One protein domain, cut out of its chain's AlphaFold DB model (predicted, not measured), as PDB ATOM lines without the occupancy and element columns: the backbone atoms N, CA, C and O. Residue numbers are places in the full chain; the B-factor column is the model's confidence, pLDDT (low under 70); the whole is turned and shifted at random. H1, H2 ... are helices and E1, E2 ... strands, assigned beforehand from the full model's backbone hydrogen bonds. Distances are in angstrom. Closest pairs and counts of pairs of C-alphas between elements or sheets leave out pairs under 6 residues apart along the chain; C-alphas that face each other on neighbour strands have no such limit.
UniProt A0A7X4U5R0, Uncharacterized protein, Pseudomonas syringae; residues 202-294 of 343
ATOM      1  N   GLY A 202       9.034 -44.082 -49.532       93.25
ATOM      2  CA  GLY A 202       8.568 -44.405 -48.186       93.25
ATOM      3  C   GLY A 202       8.065 -43.200 -47.391       93.25
ATOM      4  O   GLY A 202       7.821 -43.333 -46.192       93.25
ATOM      5  N   VAL A 203       7.856 -42.043 -48.033       94.38
ATOM      6  CA  VAL A 203       7.239 -40.885 -47.372       94.38
ATOM      7  C   VAL A 203       5.800 -41.229 -47.003       94.38
ATOM      8  O   VAL A 203       4.992 -41.588 -47.866       94.38
ATOM      9  N   ILE A 204       5.481 -41.127 -45.714       93.19
ATOM     10  CA  ILE A 204       4.179 -41.513 -45.161       93.19
ATOM     11  C   ILE A 204       3.048 -40.599 -45.649       93.19
ATOM     12  O   ILE A 204       3.271 -39.457 -46.046       93.19
ATOM     13  N   GLU A 205       1.805 -41.082 -45.570       90.31
ATOM     14  CA  GLU A 205       0.640 -40.336 -46.070       90.31
ATOM     15  C   GLU A 205       0.472 -38.961 -45.407       90.31
ATOM     16  O   GLU A 205       0.130 -38.009 -46.096       90.31
ATOM     17  N   HIS A 206       0.773 -38.822 -44.111       87.00
ATOM     18  CA  HIS A 206       0.674 -37.537 -43.403       87.00
ATOM     19  C   HIS A 206       1.634 -36.486 -43.986       87.00
ATOM     20  O   HIS A 206       1.207 -35.384 -44.328       87.00
ATOM     21  N   ALA A 207       2.903 -36.851 -44.194       91.94
ATOM     22  CA  ALA A 207       3.893 -35.992 -44.842       91.94
ATOM     23  C   ALA A 207       3.491 -35.650 -46.285       91.94
ATOM     24  O   ALA A 207       3.613 -34.503 -46.706       91.94
ATOM     25  N   ARG A 208       2.954 -36.619 -47.041       92.75
ATOM     26  CA  ARG A 208       2.442 -36.368 -48.400       92.75
ATOM     27  C   ARG A 208       1.222 -35.447 -48.409       92.75
ATOM     28  O   ARG A 208       1.079 -34.646 -49.330       92.75
ATOM     29  N   ALA A 209       0.348 -35.538 -47.408       90.38
ATOM     30  CA  ALA A 209      -0.811 -34.662 -47.276       90.38
ATOM     31  C   ALA A 209      -0.381 -33.210 -47.034       90.38
ATOM     32  O   ALA A 209      -0.897 -32.314 -47.699       90.38
ATOM     33  N   LEU A 210       0.617 -32.993 -46.171       90.81
ATOM     34  CA  LEU A 210       1.243 -31.682 -45.976       90.81
ATOM     35  C   LEU A 210       1.982 -31.209 -47.239       90.81
ATOM     36  O   LEU A 210       1.880 -30.053 -47.635       90.81
ATOM     37  N   LEU A 211       2.668 -32.109 -47.945       91.44
ATOM     38  CA  LEU A 211       3.351 -31.773 -49.194       91.44
ATOM     39  C   LEU A 211       2.394 -31.225 -50.267       91.44
ATOM     40  O   LEU A 211       2.781 -30.350 -51.036       91.44
ATOM     41  N   LYS A 212       1.139 -31.692 -50.312       88.25
ATOM     42  CA  LYS A 212       0.116 -31.181 -51.249       88.25
ATOM     43  C   LYS A 212      -0.230 -29.705 -51.024       88.25
ATOM     44  O   LYS A 212      -0.799 -29.092 -51.923       88.25
ATOM     45  N   THR A 213       0.087 -29.145 -49.857       86.62
ATOM     46  CA  THR A 213      -0.096 -27.718 -49.557       86.62
ATOM     47  C   THR A 213       1.185 -26.907 -49.752       86.62
ATOM     48  O   THR A 213       1.168 -25.698 -49.563       86.62
ATOM     49  N   CYS A 214       2.301 -27.552 -50.104       89.12
ATOM     50  CA  CYS A 214       3.580 -26.893 -50.324       89.12
ATOM     51  C   CYS A 214       3.708 -26.396 -51.770       89.12
ATOM     52  O   CYS A 214       3.218 -27.023 -52.713       89.12
ATOM     53  N   VAL A 215       4.465 -25.315 -51.955       83.44
ATOM     54  CA  VAL A 215       4.789 -24.768 -53.276       83.44
ATOM     55  C   VAL A 215       6.246 -24.356 -53.389       83.44
ATOM     56  O   VAL A 215       6.934 -24.094 -52.403       83.44
ATOM     57  N   CYS A 216       6.720 -24.255 -54.626       83.56
ATOM     58  CA  CYS A 216       8.058 -23.769 -54.912       83.56
ATOM     59  C   CYS A 216       8.168 -22.275 -54.584       83.56
ATOM     60  O   CYS A 216       7.473 -21.456 -55.189       83.56
ATOM     61  N   ARG A 217       9.128 -21.899 -53.733       81.25
ATOM     62  CA  ARG A 217       9.382 -20.497 -53.350       81.25
ATOM     63  C   ARG A 217       9.723 -19.584 -54.536       81.25
ATOM     64  O   ARG A 217       9.470 -18.385 -54.483       81.25
ATOM     65  N   ALA A 218      10.285 -20.138 -55.613       75.81
ATOM     66  CA  ALA A 218      10.711 -19.365 -56.780       75.81
ATOM     67  C   ALA A 218       9.591 -19.100 -57.800       75.81
ATOM     68  O   ALA A 218       9.584 -18.048 -58.434       75.81
ATOM     69  N   CYS A 219       8.669 -20.047 -58.005       67.44
ATOM     70  CA  CYS A 219       7.658 -19.942 -59.068       67.44
ATOM     71  C   CYS A 219       6.214 -20.228 -58.634       67.44
ATOM     72  O   CYS A 219       5.316 -20.153 -59.467       67.44
ATOM     73  N   GLY A 220       5.976 -20.584 -57.370       71.19
ATOM     74  CA  GLY A 220       4.647 -20.917 -56.845       71.19
ATOM     75  C   GLY A 220       4.052 -22.216 -57.396       71.19
ATOM     76  O   GLY A 220       2.871 -22.480 -57.213       71.19
ATOM     77  N   SER A 221       4.825 -23.033 -58.116       79.81
ATOM     78  CA  SER A 221       4.319 -24.308 -58.627       79.81
ATOM     79  C   SER A 221       4.207 -25.344 -57.500       79.81
ATOM     80  O   SER A 221       5.174 -25.498 -56.749       79.81
ATOM     81  N   PRO A 222       3.104 -26.114 -57.426       84.19
ATOM     82  CA  PRO A 222       2.969 -27.252 -56.512       84.19
ATOM     83  C   PRO A 222       3.700 -28.515 -57.009       84.19
ATOM     84  O   PRO A 222       3.650 -29.564 -56.371       84.19
ATOM     85  N   LEU A 223       4.358 -28.462 -58.175       88.62
ATOM     86  CA  LEU A 223       5.033 -29.612 -58.781       88.62
ATOM     87  C   LEU A 223       6.420 -29.830 -58.158       88.62
ATOM     88  O   LEU A 223       7.442 -29.518 -58.771       88.62
ATOM     89  N   LEU A 224       6.438 -30.335 -56.924       93.00
ATOM     90  CA  LEU A 224       7.647 -30.567 -56.129       93.00
ATOM     91  C   LEU A 224       8.013 -32.052 -56.136       93.00
ATOM     92  O   LEU A 224       7.432 -32.847 -55.402       93.00
ATOM     93  N   GLU A 225       8.967 -32.437 -56.980       94.81
ATOM     94  CA  GLU A 225       9.440 -33.818 -57.089       94.81
ATOM     95  C   GLU A 225      10.641 -34.088 -56.169       94.81
ATOM     96  O   GLU A 225      11.390 -33.159 -55.868       94.81
ATOM     97  N   PRO A 226      10.894 -35.340 -55.747       96.12
ATOM     98  CA  PRO A 226      12.142 -35.664 -55.063       96.12
ATOM     99  C   PRO A 226      13.341 -35.375 -55.970       96.12
ATOM    100  O   PRO A 226      13.302 -35.700 -57.167       96.12
ATOM    101  N   ASN A 227      14.414 -34.799 -55.417       96.06
ATOM    102  CA  ASN A 227      15.620 -34.526 -56.186       96.06
ATOM    103  C   ASN A 227      16.234 -35.835 -56.714       96.06
ATOM    104  O   ASN A 227      16.462 -36.792 -55.979       96.06
ATOM    105  N   ARG A 228      16.500 -35.881 -58.023       91.12
ATOM    106  CA  ARG A 228      16.937 -37.107 -58.702       91.12
ATOM    107  C   ARG A 228      18.334 -37.559 -58.284       91.12
ATOM    108  O   ARG A 228      18.567 -38.761 -58.234       91.12
ATOM    109  N   GLU A 229      19.243 -36.627 -58.014       92.75
ATOM    110  CA  GLU A 229      20.619 -36.936 -57.608       92.75
ATOM    111  C   GLU A 229      20.634 -37.523 -56.197       92.75
ATOM    112  O   GLU A 229      21.271 -38.550 -55.965       92.75
ATOM    113  N   ASP A 230      19.857 -36.931 -55.287       95.94
ATOM    114  CA  ASP A 230      19.758 -37.387 -53.901       95.94
ATOM    115  C   ASP A 230      19.172 -38.807 -53.856       95.94
ATOM    116  O   ASP A 230      19.763 -39.703 -53.251       95.94
ATOM    117  N   VAL A 231      18.095 -39.058 -54.616       93.88
ATOM    118  CA  VAL A 231      17.501 -40.399 -54.760       93.88
ATOM    119  C   VAL A 231      18.497 -41.401 -55.348       93.88
ATOM    120  O   VAL A 231      18.621 -42.513 -54.838       93.88
ATOM    121  N   GLN A 232      19.236 -41.032 -56.398       92.62
ATOM    122  CA  GLN A 232      20.233 -41.917 -57.014       92.62
ATOM    123  C   GLN A 232      21.407 -42.230 -56.082       92.62
ATOM    124  O   GLN A 232      21.954 -43.330 -56.140       92.62
ATOM    125  N   SER A 233      21.782 -41.285 -55.220       94.06
ATOM    126  CA  SER A 233      22.816 -41.491 -54.205       94.06
ATOM    127  C   SER A 233      22.349 -42.346 -53.021       94.06
ATOM    128  O   SER A 233      23.165 -42.724 -52.183       94.06
ATOM    129  N   GLY A 234      21.054 -42.683 -52.961       92.75
ATOM    130  CA  GLY A 234      20.457 -43.427 -51.854       92.75
ATOM    131  C   GLY A 234      20.326 -42.599 -50.577       92.75
ATOM    132  O   GLY A 234      20.294 -43.169 -49.487       92.75
ATOM    133  N   MET A 235      20.281 -41.267 -50.697       94.31
ATOM    134  CA  MET A 235      20.105 -40.379 -49.555       94.31
ATOM    135  C   MET A 235      18.706 -40.585 -48.943       94.31
ATOM    136  O   MET A 235      17.714 -40.529 -49.677       94.31
ATOM    137  N   PRO A 236      18.597 -40.809 -47.620       92.50
ATOM    138  CA  PRO A 236      17.308 -40.897 -46.940       92.50
ATOM    139  C   PRO A 236      16.518 -39.588 -47.046       92.50
ATOM    140  O   PRO A 236      17.084 -38.508 -46.882       92.50
ATOM    141  N   PHE A 237      15.205 -39.678 -47.287       91.06
ATOM    142  CA  PHE A 237      14.343 -38.500 -47.456       91.06
ATOM    143  C   PHE A 237      14.196 -37.662 -46.177       91.06
ATOM    144  O   PHE A 237      13.838 -36.490 -46.245       91.06
ATOM    145  N   ASP A 238      14.413 -38.273 -45.013       89.25
ATOM    146  CA  ASP A 238      14.316 -37.650 -43.694       89.25
ATOM    147  C   ASP A 238      15.622 -36.966 -43.260       89.25
ATOM    148  O   ASP A 238      15.678 -36.339 -42.202       89.25
ATOM    149  N   CYS A 239      16.661 -37.025 -44.097       90.75
ATOM    150  CA  CYS A 239      17.877 -36.251 -43.916       90.75
ATOM    151  C   CYS A 239      17.619 -34.758 -44.178       90.75
ATOM    152  O   CYS A 239      16.970 -34.386 -45.154       90.75
ATOM    153  N   SER A 240      18.203 -33.882 -43.353       88.75
ATOM    154  CA  SER A 240      18.100 -32.422 -43.514       88.75
ATOM    155  C   SER A 240      18.674 -31.905 -44.836       88.75
ATOM    156  O   SER A 240      18.286 -30.834 -45.291       88.75
ATOM    157  N   GLU A 241      19.603 -32.646 -45.441       93.12
ATOM    158  CA  GLU A 241      20.224 -32.296 -46.721       93.12
ATOM    159  C   GLU A 241      19.426 -32.795 -47.929       93.12
ATOM    160  O   GLU A 241      19.721 -32.368 -49.042       93.12
ATOM    161  N   PHE A 242      18.424 -33.665 -47.739       95.75
ATOM    162  CA  PHE A 242      17.628 -34.192 -48.844       95.75
ATOM    163  C   PHE A 242      16.807 -33.076 -49.484       95.75
ATOM    164  O   PHE A 242      16.098 -32.328 -48.803       95.75
ATOM    165  N   ARG A 243      16.877 -32.966 -50.810       96.62
ATOM    166  CA  ARG A 243      16.269 -31.861 -51.550       96.62
ATOM    167  C   ARG A 243      15.039 -32.316 -52.318       96.62
ATOM    168  O   ARG A 243      14.916 -33.458 -52.765       96.62
ATOM    169  N   TYR A 244      14.145 -31.369 -52.564       95.50
ATOM    170  CA  TYR A 244      13.153 -31.485 -53.629       95.50
ATOM    171  C   TYR A 244      13.615 -30.683 -54.853       95.50
ATOM    172  O   TYR A 244      14.444 -29.783 -54.744       95.50
ATOM    173  N   ASN A 245      13.065 -30.980 -56.027       94.69
ATOM    174  CA  ASN A 245      13.211 -30.184 -57.240       94.69
ATOM    175  C   ASN A 245      11.834 -29.724 -57.729       94.69
ATOM    176  O   ASN A 245      10.893 -30.511 -57.819       94.69
ATOM    177  N   CYS A 246      11.703 -28.451 -58.080       89.38
ATOM    178  CA  CYS A 246      10.503 -27.943 -58.720       89.38
ATOM    179  C   CYS A 246      10.527 -28.280 -60.211       89.38
ATOM    180  O   CYS A 246      11.375 -27.783 -60.948       89.38
ATOM    181  N   LEU A 247       9.549 -29.043 -60.694       86.62
ATOM    182  CA  LEU A 247       9.487 -29.427 -62.104       86.62
ATOM    183  C   LEU A 247       9.262 -28.230 -63.047       86.62
ATOM    184  O   LEU A 247       9.693 -28.254 -64.197       86.62
ATOM    185  N   ALA A 248       8.601 -27.171 -62.569       77.62
ATOM    186  CA  ALA A 248       8.254 -26.014 -63.394       77.62
ATOM    187  C   ALA A 248       9.436 -25.058 -63.641       77.62
ATOM    188  O   ALA A 248       9.584 -24.541 -64.748       77.62
ATOM    189  N   CYS A 249      10.273 -24.802 -62.630       77.19
ATOM    190  CA  CYS A 249      11.379 -23.837 -62.733       77.19
ATOM    191  C   CYS A 249      12.771 -24.420 -62.454       77.19
ATOM    192  O   CYS A 249      13.762 -23.713 -62.638       77.19
ATOM    193  N   ASN A 250      12.849 -25.692 -62.050       85.12
ATOM    194  CA  ASN A 250      14.070 -26.400 -61.665       85.12
ATOM    195  C   ASN A 250      14.806 -25.782 -60.458       85.12
ATOM    196  O   ASN A 250      16.023 -25.921 -60.327       85.12
ATOM    197  N   GLN A 251      14.076 -25.066 -59.597       87.81
ATOM    198  CA  GLN A 251      14.572 -24.653 -58.284       87.81
ATOM    199  C   GLN A 251      14.665 -25.875 -57.370       87.81
ATOM    200  O   GLN A 251      13.791 -26.738 -57.398       87.81
ATOM    201  N   THR A 252      15.707 -25.930 -56.548       94.12
ATOM    202  CA  THR A 252      15.958 -27.016 -55.601       94.12
ATOM    203  C   THR A 252      16.172 -26.416 -54.219       94.12
ATOM    204  O   THR A 252      16.995 -25.514 -54.097       94.12
ATOM    205  N   ASP A 253      15.477 -26.924 -53.203       94.62
ATOM    206  CA  ASP A 253      15.630 -26.506 -51.802       94.62
ATOM    207  C   ASP A 253      15.488 -27.731 -50.861       94.62
ATOM    208  O   ASP A 253      15.035 -28.795 -51.308       94.62
ATOM    209  N   PRO A 254      15.875 -27.623 -49.572       96.00
ATOM    210  CA  PRO A 254      15.755 -28.716 -48.606       96.00
ATOM    211  C   PRO A 254      14.298 -29.124 -48.345       96.00
ATOM    212  O   PRO A 254      13.429 -28.291 -48.082       96.00
ATOM    213  N   PHE A 255      14.026 -30.428 -48.395       95.19
ATOM    214  CA  PHE A 255      12.683 -30.993 -48.254       95.19
ATOM    215  C   PHE A 255      12.137 -30.882 -46.825       95.19
ATOM    216  O   PHE A 255      11.011 -30.424 -46.629       95.19
ATOM    217  N   VAL A 256      12.938 -31.270 -45.827       94.94
ATOM    218  CA  VAL A 256      12.521 -31.267 -44.414       94.94
ATOM    219  C   VAL A 256      12.227 -29.849 -43.920       94.94
ATOM    220  O   VAL A 256      11.236 -29.637 -43.225       94.94
ATOM    221  N   GLU A 257      13.046 -28.873 -44.316       94.19
ATOM    222  CA  GLU A 257      12.860 -27.459 -43.959       94.19
ATOM    223  C   GLU A 257      11.556 -26.901 -44.538       94.19
ATOM    224  O   GLU A 257      10.773 -26.284 -43.821       94.19
ATOM    225  N   MET A 258      11.272 -27.187 -45.812       94.25
ATOM    226  CA  MET A 258      10.024 -26.775 -46.454       94.25
ATOM    227  C   MET A 258       8.793 -27.362 -45.747       94.25
ATOM    228  O   MET A 258       7.826 -26.634 -45.517       94.25
ATOM    229  N   LEU A 259       8.810 -28.653 -45.392       94.62
ATOM    230  CA  LEU A 259       7.699 -29.258 -44.648       94.62
ATOM    231  C   LEU A 259       7.527 -28.620 -43.267       94.62
ATOM    232  O   LEU A 259       6.404 -28.321 -42.872       94.62
ATOM    233  N   ALA A 260       8.624 -28.391 -42.545       94.00
ATOM    234  CA  ALA A 260       8.589 -27.772 -41.225       94.00
ATOM    235  C   ALA A 260       8.001 -26.355 -41.269       94.00
ATOM    236  O   ALA A 260       7.120 -26.030 -40.477       94.00
ATOM    237  N   GLU A 261       8.428 -25.530 -42.225       92.19
ATOM    238  CA  GLU A 261       7.873 -24.188 -42.411       92.19
ATOM    239  C   GLU A 261       6.383 -24.210 -42.731       92.19
ATOM    240  O   GLU A 261       5.629 -23.419 -42.167       92.19
ATOM    241  N   GLN A 262       5.942 -25.113 -43.610       92.25
ATOM    242  CA  GLN A 262       4.529 -25.195 -43.973       92.25
ATOM    243  C   GLN A 262       3.660 -25.708 -42.829       92.25
ATOM    244  O   GLN A 262       2.541 -25.233 -42.646       92.25
ATOM    245  N   LEU A 263       4.184 -26.623 -42.014       92.81
ATOM    246  CA  LEU A 263       3.501 -27.071 -40.808       92.81
ATOM    247  C   LEU A 263       3.349 -25.926 -39.799       92.81
ATOM    248  O   LEU A 263       2.245 -25.694 -39.313       92.81
ATOM    249  N   ARG A 264       4.426 -25.171 -39.538       92.50
ATOM    250  CA  ARG A 264       4.385 -23.985 -38.670       92.50
ATOM    251  C   ARG A 264       3.408 -22.948 -39.197       92.50
ATOM    252  O   ARG A 264       2.563 -22.478 -38.453       92.50
ATOM    253  N   PHE A 265       3.445 -22.656 -40.496       88.31
ATOM    254  CA  PHE A 265       2.510 -21.723 -41.119       88.31
ATOM    255  C   PHE A 265       1.042 -22.149 -40.960       88.31
ATOM    256  O   PHE A 265       0.168 -21.300 -40.798       88.31
ATOM    257  N   ALA A 266       0.761 -23.452 -41.006       88.38
ATOM    258  CA  ALA A 266      -0.591 -23.981 -40.862       88.38
ATOM    259  C   ALA A 266      -1.093 -24.031 -39.407       88.38
ATOM    260  O   ALA A 266      -2.306 -24.060 -39.193       88.38
ATOM    261  N   LYS A 267      -0.188 -24.096 -38.423       89.31
ATOM    262  CA  LYS A 267      -0.514 -24.424 -37.025       89.31
ATOM    263  C   LYS A 267      -0.225 -23.303 -36.035       89.31
ATOM    264  O   LYS A 267      -0.961 -23.164 -35.064       89.31
ATOM    265  N   GLU A 268       0.827 -22.529 -36.260       90.56
ATOM    266  CA  GLU A 268       1.308 -21.504 -35.336       90.56
ATOM    267  C   GLU A 268       0.756 -20.126 -35.714       90.56
ATOM    268  O   GLU A 268       0.683 -19.758 -36.889       90.56
ATOM    269  N   ASP A 269       0.382 -19.341 -34.702       86.50
ATOM    270  CA  ASP A 269       0.101 -17.917 -34.877       86.50
ATOM    271  C   ASP A 269       1.437 -17.151 -34.865       86.50
ATOM    272  O   ASP A 269       2.130 -17.178 -33.847       86.50
ATOM    273  N   PRO A 270       1.800 -16.421 -35.940       81.31
ATOM    274  CA  PRO A 270       3.032 -15.633 -35.994       81.31
ATOM    275  C   PRO A 270       3.161 -14.567 -34.897       81.31
ATOM    276  O   PRO A 270       4.241 -14.005 -34.719       81.31
ATOM    277  N   PHE A 271       2.058 -14.223 -34.225       85.38
ATOM    278  CA  PHE A 271       2.012 -13.242 -33.142       85.38
ATOM    279  C   PHE A 271       1.963 -13.878 -31.746       85.38
ATOM    280  O   PHE A 271       1.939 -13.144 -30.756       85.38
ATOM    281  N   SER A 272       1.945 -15.211 -31.658       87.12
ATOM    282  CA  SER A 272       2.042 -15.948 -30.399       87.12
ATOM    283  C   SER A 272       3.498 -16.284 -30.076       87.12
ATOM    284  O   SER A 272       4.303 -16.545 -30.966       87.12
ATOM    285  N   GLU A 273       3.837 -16.298 -28.786       80.88
ATOM    286  CA  GLU A 273       5.128 -16.806 -28.292       80.88
ATOM    287  C   GLU A 273       5.094 -18.326 -28.034       80.88
ATOM    288  O   GLU A 273       6.101 -18.915 -27.646       80.88
ATOM    289  N   GLU A 274       3.937 -18.967 -28.226       85.00
ATOM    290  CA  GLU A 274       3.752 -20.405 -28.036       85.00
ATOM    291  C   GLU A 274       4.263 -21.189 -29.253       85.00
ATOM    292  O   GLU A 274       3.693 -21.114 -30.342       85.00
ATOM    293  N   GLU A 275       5.336 -21.958 -29.061       87.25
ATOM    294  CA  GLU A 275       5.845 -22.897 -30.061       87.25
ATOM    295  C   GLU A 275       5.054 -24.209 -29.987       87.25
ATOM    296  O   GLU A 275       5.074 -24.896 -28.964       87.25
ATOM    297  N   LEU A 276       4.362 -24.561 -31.074       92.25
ATOM    298  CA  LEU A 276       3.566 -25.790 -31.172       92.25
ATOM    299  C   LEU A 276       4.309 -26.888 -31.930       92.25
ATOM    300  O   LEU A 276       4.048 -28.072 -31.715       92.25
ATOM    301  N   ILE A 277       5.222 -26.505 -32.823       94.44
ATOM    302  CA  ILE A 277       5.990 -27.425 -33.652       94.44
ATOM    303  C   ILE A 277       7.423 -27.493 -33.141       94.44
ATOM    304  O   ILE A 277       8.143 -26.501 -33.127       94.44
ATOM    305  N   THR A 278       7.871 -28.691 -32.776       93.94
ATOM    306  CA  THR A 278       9.207 -28.919 -32.214       93.94
ATOM    307  C   THR A 278       9.961 -30.052 -32.918       93.94
ATOM    308  O   THR A 278       9.481 -30.672 -33.876       93.94
ATOM    309  N   GLY A 279      11.189 -30.304 -32.467       93.31
ATOM    310  CA  GLY A 279      12.025 -31.413 -32.915       93.31
ATOM    311  C   GLY A 279      11.432 -32.764 -32.524       93.31
ATOM    312  O   GLY A 279      11.054 -32.997 -31.379       93.31
ATOM    313  N   CYS A 280      11.368 -33.689 -33.476       92.94
ATOM    314  CA  CYS A 280      10.933 -35.048 -33.205       92.94
ATOM    315  C   CYS A 280      12.045 -35.854 -32.520       92.94
ATOM    316  O   CYS A 280      13.120 -36.030 -33.084       92.94
ATOM    317  N   ASN A 281      11.750 -36.467 -31.372       89.00
ATOM    318  CA  ASN A 281      12.697 -37.339 -30.659       89.00
ATOM    319  C   ASN A 281      13.064 -38.632 -31.415       89.00
ATOM    320  O   ASN A 281      14.009 -39.315 -31.034       89.00
ATOM    321  N   CYS A 282      12.316 -38.994 -32.463       90.25
ATOM    322  CA  CYS A 282      12.565 -40.193 -33.262       90.25
ATOM    323  C   CYS A 282      13.441 -39.913 -34.492       90.25
ATOM    324  O   CYS A 282      14.449 -40.588 -34.673       90.25
ATOM    325  N   CYS A 283      13.081 -38.931 -35.327       91.38
ATOM    326  CA  CYS A 283      13.818 -38.625 -36.563       91.38
ATOM    327  C   CYS A 283      14.651 -37.335 -36.505       91.38
ATOM    328  O   CYS A 283      15.349 -37.020 -37.460       91.38
ATOM    329  N   GLY A 284      14.563 -36.551 -35.428       90.31
ATOM    330  CA  GLY A 284      15.264 -35.271 -35.278       90.31
ATOM    331  C   GLY A 284      14.680 -34.107 -36.090       90.31
ATOM    332  O   GLY A 284      15.058 -32.962 -35.860       90.31
ATOM    333  N   ALA A 285      13.745 -34.359 -37.011       93.06
ATOM    334  CA  ALA A 285      13.160 -33.314 -37.846       93.06
ATOM    335  C   ALA A 285      12.239 -32.371 -37.043       93.06
ATOM    336  O   ALA A 285      11.477 -32.853 -36.198       93.06
ATOM    337  N   PRO A 286      12.221 -31.055 -37.341       94.44
ATOM    338  CA  PRO A 286      11.356 -30.067 -36.688       94.44
ATOM    339  C   PRO A 286       9.907 -30.147 -37.203       94.44
ATOM    340  O   PRO A 286       9.396 -29.226 -37.832       94.44
ATOM    341  N   THR A 287       9.265 -31.298 -37.001       94.56
ATOM    342  CA  THR A 287       7.934 -31.634 -37.543       94.56
ATOM    343  C   THR A 287       7.038 -32.353 -36.525       94.56
ATOM    344  O   THR A 287       6.084 -33.026 -36.913       94.56
ATOM    345  N   PHE A 288       7.347 -32.250 -35.228       94.88
ATOM    346  CA  PHE A 288       6.516 -32.803 -34.156       94.88
ATOM    347  C   PHE A 288       5.491 -31.770 -33.688       94.88
ATOM    348  O   PHE A 288       5.883 -30.726 -33.176       94.88
ATOM    349  N   ASP A 289       4.203 -32.065 -33.853       93.69
ATOM    350  CA  ASP A 289       3.097 -31.217 -33.400       93.69
ATOM    351  C   ASP A 289       2.724 -31.581 -31.953       93.69
ATOM    352  O   ASP A 289       2.308 -32.709 -31.669       93.69
ATOM    353  N   LEU A 290       2.882 -30.628 -31.030       90.25
ATOM    354  CA  LEU A 290       2.559 -30.786 -29.609       90.25
ATOM    355  C   LEU A 290       1.052 -30.906 -29.343       90.25
ATOM    356  O   LEU A 290       0.657 -31.511 -28.350       90.25
ATOM    357  N   THR A 291       0.205 -30.361 -30.219       90.12
ATOM    358  CA  THR A 291      -1.258 -30.427 -30.086       90.12
ATOM    359  C   THR A 291      -1.804 -31.791 -30.504       90.12
ATOM    360  O   THR A 291      -2.735 -32.307 -29.886       90.12
ATOM    361  N   GLU A 292      -1.200 -32.402 -31.526       89.88
ATOM    362  CA  GLU A 292      -1.584 -33.720 -32.044       89.88
ATOM    363  C   GLU A 292      -0.722 -34.863 -31.478       89.88
ATOM    364  O   GLU A 292      -1.010 -36.036 -31.726       89.88
ATOM    365  N   CYS A 293       0.323 -34.532 -30.711       90.44
ATOM    366  CA  CYS A 293       1.295 -35.454 -30.118       90.44
ATOM    367  C   CYS A 293       1.944 -36.412 -31.131       90.44
ATOM    368  O   CYS A 293       2.250 -37.562 -30.790       90.44
ATOM    369  N   HIS A 294       2.171 -35.969 -32.374       93.25
ATOM    370  CA  HIS A 294       2.816 -36.800 -33.385       93.25
ATOM    371  C   HIS A 294       3.708 -36.035 -34.373       93.25
ATOM    372  O   HIS A 294       3.585 -34.832 -34.576       93.25
TER     373      HIS A 294
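Overview. This is residues 202 to 294 of the 343 residues of an uncharacterized protein of Pseudomonas syringae (UniProt A0A7X4U5R0). Little regular structure: a small three-stranded sheet near one end, helix H3 running from it through the middle with H1 packed on it, and a long loop, residues 268 to 294, beyond. The 93 printed residues are mixed in class, with 35 in named elements, H1 E1 H2 E2 E3 H3; the sheet E1 - E2 - E3 is antiparallel. It is compact, radius of gyration 13.6 A, spanning 37 by 29 by 20 A.

Along the chain. Find C-alpha 205 at (0.640, -40.336, -46.070), beginning H1, residues 205 to 211. Then come E1, 224 to 226; H2, 228 to 232; E2, 243 to 246; E3, 252 to 254; and H3, 255 to 267, 18.5 A long, ending at (-0.514, -24.424, -37.025).

Arrangement. Look for N 225 and O 245, 2.9 A apart, between E1 and E2, and N 244 and O 253, 3.0 A, in the hairpin E2 and E3. H2 and H3 only graze the sheet. H1 touches H3, about perpendicular at 86 degrees; closest C-alphas Leu 211 and Leu 259, 6.8 A. Every helix O i to N i+4 pair is within hydrogen-bond range.

Size, cuts and confidence. The printed part has no cut. H1 to E1 is a long link; residue 219 is under pLDDT 70.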